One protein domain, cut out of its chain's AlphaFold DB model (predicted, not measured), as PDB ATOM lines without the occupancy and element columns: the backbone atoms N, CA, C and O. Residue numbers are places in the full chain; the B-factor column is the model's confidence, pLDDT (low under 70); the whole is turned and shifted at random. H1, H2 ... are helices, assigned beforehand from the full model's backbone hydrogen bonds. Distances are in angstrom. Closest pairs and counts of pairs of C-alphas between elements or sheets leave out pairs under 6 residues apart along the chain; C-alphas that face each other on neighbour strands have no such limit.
ATOM      1  N   ALA A  36      43.638  -3.657 -14.224       84.38
ATOM      2  CA  ALA A  36      43.520  -5.052 -13.803       84.38
ATOM      3  C   ALA A  36      43.536  -5.172 -12.273       84.38
ATOM      4  O   ALA A  36      42.747  -5.925 -11.709       84.38
ATOM      5  N   HIS A  37      44.381  -4.391 -11.597       85.19
ATOM      6  CA  HIS A  37      44.412  -4.347 -10.136       85.19
ATOM      7  C   HIS A  37      43.104  -3.794  -9.550       85.19
ATOM      8  O   HIS A  37      42.581  -4.374  -8.603       85.19
ATOM      9  N   ILE A  38      42.523  -2.748 -10.151       86.31
ATOM     10  CA  ILE A  38      41.200  -2.223  -9.771       86.31
ATOM     11  C   ILE A  38      40.135  -3.307  -9.934       86.31
ATOM     12  O   ILE A  38      39.348  -3.540  -9.019       86.31
ATOM     13  N   TRP A  39      40.128  -4.008 -11.070       86.44
ATOM     14  CA  TRP A  39      39.165  -5.077 -11.313       86.44
ATOM     15  C   TRP A  39      39.263  -6.187 -10.257       86.44
ATOM     16  O   TRP A  39      38.250  -6.543  -9.655       86.44
ATOM     17  N   VAL A  40      40.474  -6.674  -9.961       88.00
ATOM     18  CA  VAL A  40      40.703  -7.684  -8.913       88.00
ATOM     19  C   VAL A  40      40.244  -7.176  -7.546       88.00
ATOM     20  O   VAL A  40      39.545  -7.895  -6.833       88.00
ATOM     21  N   ALA A  41      40.580  -5.938  -7.183       89.06
ATOM     22  CA  ALA A  41      40.188  -5.354  -5.905       89.06
ATOM     23  C   ALA A  41      38.662  -5.248  -5.761       89.06
ATOM     24  O   ALA A  41      38.127  -5.607  -4.712       89.06
ATOM     25  N   LYS A  42      37.946  -4.842  -6.819       89.31
ATOM     26  CA  LYS A  42      36.473  -4.798  -6.829       89.31
ATOM     27  C   LYS A  42      35.858  -6.187  -6.665       89.31
ATOM     28  O   LYS A  42      34.942  -6.344  -5.864       89.31
ATOM     29  N   GLN A  43      36.382  -7.203  -7.361       90.44
ATOM     30  CA  GLN A  43      35.895  -8.587  -7.234       90.44
ATOM     31  C   GLN A  43      36.087  -9.157  -5.821       90.44
ATOM     32  O   GLN A  43      35.286  -9.974  -5.371       90.44
ATOM     33  N   ASN A  44      37.124  -8.711  -5.108       88.56
ATOM     34  CA  ASN A  44      37.432  -9.154  -3.747       88.56
ATOM     35  C   ASN A  44      36.897  -8.214  -2.654       88.56
ATOM     36  O   ASN A  44      37.210  -8.398  -1.478       88.56
ATOM     37  N   SER A  45      36.085  -7.217  -3.016       90.00
ATOM     38  CA  SER A  45      35.526  -6.240  -2.080       90.00
ATOM     39  C   SER A  45      34.006  -6.283  -2.080       90.00
ATOM     40  O   SER A  45      33.367  -6.532  -3.101       90.00
ATOM     41  N   LYS A  46      33.419  -6.024  -0.912       87.62
ATOM     42  CA  LYS A  46      31.972  -5.901  -0.715       87.62
ATOM     43  C   LYS A  46      31.675  -4.577  -0.018       87.62
ATOM     44  O   LYS A  46      32.539  -4.043   0.683       87.62
ATOM     45  N   ALA A  47      30.462  -4.069  -0.205       84.56
ATOM     46  CA  ALA A  47      29.952  -2.975   0.613       84.56
ATOM     47  C   ALA A  47      29.832  -3.469   2.072       84.56
ATOM     48  O   ALA A  47      29.163  -4.485   2.293       84.56
ATOM     49  N   PRO A  48      30.513  -2.847   3.050       82.75
ATOM     50  CA  PRO A  48      30.408  -3.235   4.449       82.75
ATOM     51  C   PRO A  48      29.143  -2.644   5.088       82.75
ATOM     52  O   PRO A  48      28.507  -1.736   4.558       82.75
ATOM     53  N   GLU A  49      28.783  -3.141   6.274       83.00
ATOM     54  CA  GLU A  49      27.635  -2.636   7.049       83.00
ATOM     55  C   GLU A  49      27.845  -1.209   7.586       83.00
ATOM     56  O   GLU A  49      26.902  -0.569   8.044       83.00
ATOM     57  N   ASP A  50      29.075  -0.693   7.512       83.38
ATOM     58  CA  ASP A  50      29.463   0.648   7.958       83.38
ATOM     59  C   ASP A  50      29.042   1.774   6.994       83.38
ATOM     60  O   ASP A  50      29.361   2.939   7.231       83.38
ATOM     61  N   GLY A  51      28.316   1.435   5.925       81.44
ATOM     62  CA  GLY A  51      27.797   2.386   4.947       81.44
ATOM     63  C   GLY A  51      28.784   2.762   3.844       81.44
ATOM     64  O   GLY A  51      28.443   3.602   3.013       81.44
ATOM     65  N   ARG A  52      29.978   2.155   3.798       85.44
ATOM     66  CA  ARG A  52      30.906   2.345   2.678       85.44
ATOM     67  C   ARG A  52      30.416   1.643   1.417       85.44
ATOM     68  O   ARG A  52      29.835   0.556   1.440       85.44
ATOM     69  N   THR A  53      30.718   2.255   0.284       88.25
ATOM     70  CA  THR A  53      30.495   1.676  -1.038       88.25
ATOM     71  C   THR A  53      31.493   0.550  -1.321       88.25
ATOM     72  O   THR A  53      32.572   0.459  -0.729       88.25
ATOM     73  N   GLN A  54      31.151  -0.325  -2.270       87.50
ATOM     74  CA  GLN A  54      32.079  -1.354  -2.744       87.50
ATOM     75  C   GLN A  54      33.363  -0.742  -3.323       87.50
ATOM     76  O   GLN A  54      34.433  -1.329  -3.165       87.50
ATOM     77  N   ASP A  55      33.266   0.427  -3.956       85.12
ATOM     78  CA  ASP A  55      34.401   1.119  -4.563       85.12
ATOM     79  C   ASP A  55      35.360   1.677  -3.506       85.12
ATOM     80  O   ASP A  55      36.572   1.507  -3.631       85.12
ATOM     81  N   GLU A  56      34.846   2.230  -2.404       87.00
ATOM     82  CA  GLU A  56      35.672   2.634  -1.257       87.00
ATOM     83  C   GLU A  56      36.380   1.434  -0.619       87.00
ATOM     84  O   GLU A  56      37.580   1.491  -0.337       87.00
ATOM     85  N   SER A  57      35.674   0.310  -0.452       89.69
ATOM     86  CA  SER A  57      36.294  -0.940  -0.004       89.69
ATOM     87  C   SER A  57      37.377  -1.415  -0.976       89.69
ATOM     88  O   SER A  57      38.461  -1.807  -0.543       89.69
ATOM     89  N   ALA A  58      37.125  -1.341  -2.285       89.25
ATOM     90  CA  ALA A  58      38.085  -1.723  -3.316       89.25
ATOM     91  C   ALA A  58      39.313  -0.805  -3.342       89.25
ATOM     92  O   ALA A  58      40.424  -1.292  -3.547       89.25
ATOM     93  N   ALA A  59      39.145   0.494  -3.085       88.12
ATOM     94  CA  ALA A  59      40.236   1.458  -2.973       88.12
ATOM     95  C   ALA A  59      41.155   1.155  -1.777       88.12
ATOM     96  O   ALA A  59      42.379   1.249  -1.884       88.12
ATOM     97  N   ILE A  60      40.588   0.724  -0.648       88.62
ATOM     98  CA  ILE A  60      41.380   0.238   0.488       88.62
ATOM     99  C   ILE A  60      42.081  -1.071   0.105       88.62
ATOM    100  O   ILE A  60      43.288  -1.204   0.298       88.62
ATOM    101  N   HIS A  61      41.345  -2.007  -0.499       90.06
ATOM    102  CA  HIS A  61      41.856  -3.320  -0.880       90.06
ATOM    103  C   HIS A  61      43.063  -3.209  -1.821       90.06
ATOM    104  O   HIS A  61      44.113  -3.785  -1.539       90.06
ATOM    105  N   ILE A  62      42.960  -2.424  -2.900       88.88
ATOM    106  CA  ILE A  62      44.053  -2.218  -3.863       88.88
ATOM    107  C   ILE A  62      45.275  -1.551  -3.218       88.88
ATOM    108  O   ILE A  62      46.405  -1.839  -3.610       88.88
ATOM    109  N   TYR A  63      45.061  -0.684  -2.223       86.88
ATOM    110  CA  TYR A  63      46.140  -0.021  -1.495       86.88
ATOM    111  C   TYR A  63      46.910  -0.999  -0.600       86.88
ATOM    112  O   TYR A  63      48.129  -0.889  -0.483       86.88
ATOM    113  N   THR A  64      46.213  -1.966   0.001       85.62
ATOM    114  CA  THR A  64      46.799  -2.928   0.946       85.62
ATOM    115  C   THR A  64      47.231  -4.254   0.329       85.62
ATOM    116  O   THR A  64      47.994  -4.977   0.960       85.62
ATOM    117  N   MET A  65      46.740  -4.611  -0.861       84.94
ATOM    118  CA  MET A  65      47.048  -5.910  -1.458       84.94
ATOM    119  C   MET A  65      48.470  -5.965  -2.012       84.94
ATOM    120  O   MET A  65      48.938  -5.036  -2.678       84.94
ATOM    121  N   GLU A  66      49.126  -7.095  -1.770       82.88
ATOM    122  CA  GLU A  66      50.359  -7.460  -2.454       82.88
ATOM    123  C   GLU A  66      50.027  -8.120  -3.801       82.88
ATOM    124  O   GLU A  66      49.036  -8.834  -3.954       82.88
ATOM    125  N   TRP A  67      50.845  -7.831  -4.802       82.88
ATOM    126  CA  TRP A  67      50.804  -8.379  -6.149       82.88
ATOM    127  C   TRP A  67      51.955  -9.355  -6.313       82.88
ATOM    128  O   TRP A  67      52.991  -9.222  -5.661       82.88
ATOM    129  N   ASP A  68      51.798 -10.306  -7.226       75.56
ATOM    130  CA  ASP A  68      52.861 -11.262  -7.499       75.56
ATOM    131  C   ASP A  68      54.161 -10.547  -7.874       75.56
ATOM    132  O   ASP A  68      54.202  -9.670  -8.747       75.56
ATOM    133  N   HIS A  69      55.242 -10.958  -7.212       67.06
ATOM    134  CA  HIS A  69      56.585 -10.513  -7.533       67.06
ATOM    135  C   HIS A  69      56.981 -11.040  -8.910       67.06
ATOM    136  O   HIS A  69      57.430 -12.175  -9.064       67.06
ATOM    137  N   ILE A  70      56.844 -10.183  -9.913       70.62
ATOM    138  CA  ILE A  70      57.435 -10.399 -11.230       70.62
ATOM    139  C   ILE A  70      58.790  -9.678 -11.289       70.62
ATOM    140  O   ILE A  70      58.879  -8.530 -10.844       70.62
ATOM    141  N   PRO A  71      59.859 -10.313 -11.809       70.38
ATOM    142  CA  PRO A  71      61.193  -9.708 -11.893       70.38
ATOM    143  C   PRO A  71      61.199  -8.325 -12.558       70.38
ATOM    144  O   PRO A  71      61.979  -7.449 -12.189       70.38
ATOM    145  N   GLU A  72      60.290  -8.106 -13.507       69.75
ATOM    146  CA  GLU A  72      60.132  -6.863 -14.255       69.75
ATOM    147  C   GLU A  72      59.379  -5.769 -13.469       69.75
ATOM    148  O   GLU A  72      59.342  -4.616 -13.903       69.75
ATOM    149  N   GLN A  73      58.767  -6.094 -12.321       68.25
ATOM    150  CA  GLN A  73      58.053  -5.151 -11.452       68.25
ATOM    151  C   GLN A  73      58.341  -5.435  -9.967       68.25
ATOM    152  O   GLN A  73      57.524  -6.032  -9.269       68.25
ATOM    153  N   PRO A  74      59.479  -4.951  -9.438       67.75
ATOM    154  CA  PRO A  74      59.912  -5.258  -8.074       67.75
ATOM    155  C   PRO A  74      59.032  -4.626  -6.981       67.75
ATOM    156  O   PRO A  74      59.124  -5.015  -5.819       67.75
ATOM    157  N   LEU A  75      58.190  -3.645  -7.331       69.50
ATOM    158  CA  LEU A  75      57.273  -2.984  -6.402       69.50
ATOM    159  C   LEU A  75      55.909  -3.680  -6.458       69.50
ATOM    160  O   LEU A  75      55.102  -3.414  -7.352       69.50
ATOM    161  N   ALA A  76      55.698  -4.564  -5.487       78.44
ATOM    162  CA  ALA A  76      54.584  -5.502  -5.407       78.44
ATOM    163  C   ALA A  76      53.295  -4.923  -4.797       78.44
ATOM    164  O   ALA A  76      52.413  -5.678  -4.430       78.44
ATOM    165  N   SER A  77      53.142  -3.607  -4.648       84.12
ATOM    166  CA  SER A  77      51.859  -3.038  -4.210       84.12
ATOM    167  C   SER A  77      51.695  -1.585  -4.628       84.12
ATOM    168  O   SER A  77      52.674  -0.869  -4.889       84.12
ATOM    169  N   LEU A  78      50.439  -1.130  -4.651       86.00
ATOM    170  CA  LEU A  78      50.106   0.271  -4.890       86.00
ATOM    171  C   LEU A  78      50.721   1.178  -3.816       86.00
ATOM    172  O   LEU A  78      51.299   2.206  -4.163       86.00
ATOM    173  N   TYR A  79      50.661   0.772  -2.540       86.19
ATOM    174  CA  TYR A  79      51.272   1.490  -1.416       86.19
ATOM    175  C   TYR A  79      52.742   1.822  -1.686       86.19
ATOM    176  O   TYR A  79      53.149   2.980  -1.579       86.19
ATOM    177  N   ILE A  80      53.547   0.819  -2.054       85.06
ATOM    178  CA  ILE A  80      54.986   1.010  -2.253       85.06
ATOM    179  C   ILE A  80      55.228   1.951  -3.436       85.06
ATOM    180  O   ILE A  80      56.024   2.883  -3.325       85.06
ATOM    181  N   ARG A  81      54.541   1.728  -4.561       85.69
ATOM    182  CA  ARG A  81      54.710   2.526  -5.786       85.69
ATOM    183  C   ARG A  81      54.331   3.983  -5.582       85.69
ATOM    184  O   ARG A  81      55.115   4.867  -5.925       85.69
ATOM    185  N   LEU A  82      53.154   4.225  -5.016       83.25
ATOM    186  CA  LEU A  82      52.637   5.570  -4.824       83.25
ATOM    187  C   LEU A  82      53.498   6.338  -3.821       83.25
ATOM    188  O   LEU A  82      53.971   7.425  -4.134       83.25
ATOM    189  N   ASN A  83      53.794   5.743  -2.661       85.81
ATOM    190  CA  ASN A  83      54.594   6.412  -1.638       85.81
ATOM    191  C   ASN A  83      56.042   6.637  -2.069       85.81
ATOM    192  O   ASN A  83      56.642   7.626  -1.662       85.81
ATOM    193  N   ARG A  84      56.616   5.747  -2.884       84.94
ATOM    194  CA  ARG A  84      57.933   5.977  -3.480       84.94
ATOM    195  C   ARG A  84      57.896   7.149  -4.457       84.94
ATOM    196  O   ARG A  84      58.722   8.039  -4.334       84.94
ATOM    197  N   THR A  85      56.923   7.166  -5.366       84.25
ATOM    198  CA  THR A  85      56.780   8.237  -6.365       84.25
ATOM    199  C   THR A  85      56.592   9.595  -5.694       84.25
ATOM    200  O   THR A  85      57.273  10.545  -6.046       84.25
ATOM    201  N   LEU A  86      55.729   9.681  -4.675       80.69
ATOM    202  CA  LEU A  86      55.511  10.923  -3.929       80.69
ATOM    203  C   LEU A  86      56.783  11.417  -3.226       80.69
ATOM    204  O   LEU A  86      57.033  12.613  -3.209       80.69
ATOM    205  N   LYS A  87      57.606  10.505  -2.695       83.94
ATOM    206  CA  LYS A  87      58.885  10.840  -2.046       83.94
ATOM    207  C   LYS A  87      60.008  11.200  -3.019       83.94
ATOM    208  O   LYS A  87      60.993  11.779  -2.589       83.94
ATOM    209  N   GLU A  88      59.915  10.789  -4.283       77.25
ATOM    210  CA  GLU A  88      60.887  11.136  -5.333       77.25
ATOM    211  C   GLU A  88      60.569  12.490  -5.996       77.25
ATOM    212  O   GLU A  88      61.398  13.011  -6.739       77.25
ATOM    213  N   VAL A  89      59.372  13.039  -5.757       61.28
ATOM    214  CA  VAL A  89      58.908  14.334  -6.290       61.28
ATOM    215  C   VAL A  89      59.139  15.494  -5.295       61.28
ATOM    216  O   VAL A  89      58.997  16.649  -5.691       61.28
ATOM    217  N   ASP A  90      59.547  15.197  -4.053       46.31
ATOM    218  CA  ASP A  90      60.082  16.157  -3.060       46.31
ATOM    219  C   ASP A  90      61.598  16.380  -3.239       46.31
ATOM    220  O   ASP A  90      62.055  17.537  -3.068       46.31
TER     221      ASP A  90
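This is residues 36 to 90 of the 90 residues of the protein "Hypothetical protein" of Rotaria magnacalcarata (UniProt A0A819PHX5). Two helices, H1 and H2, pack on each other at a steep angle, and a third, H3, meets the end of H2 at a corner and points away, its last residues sticking out with the tail, 85 to 90. A long loop, residues 65 to 77, swings out between H2 and H3. The 55 printed residues hold three named helices, H1, H2, H3 in chain order, and no named strand: all helix. The whole is loose, radius of gyration of the C-alphas 13.1 A, and flat, spanning 37 by 27 by 13 A.

H1, residues 36 to 43, touches H2, residues 54 to 64, at a steep tilt of 54 degrees, opposite ways; their closest C-alphas, of Ala 41 and Ala 58, are 4.9 A apart. H2 touches H3, residues 78 to 88, at a steep tilt of 65 degrees, the same way; their closest C-alphas, of Tyr 63 and Leu 78, are 5.2 A apart. H1 and H3 are apart. In H1, H2 and H3 every O i to N i+4 pair is within hydrogen-bond range.

H1 begins at C-alpha 36 (43.520, -5.052, -13.803) and is 10.7 A long. H2 and H3 each measure 15.3 A; H3 ends at C-alpha 88 (60.887, 11.136, -5.333).

The farthest C-alphas, of Gly 51 and Pro 71, are 39.3 A apart. The printed part has no cut; the link H2 to H3 is long. Confidence is under 70 at residues 69, 72 to 75 and 89 to 90.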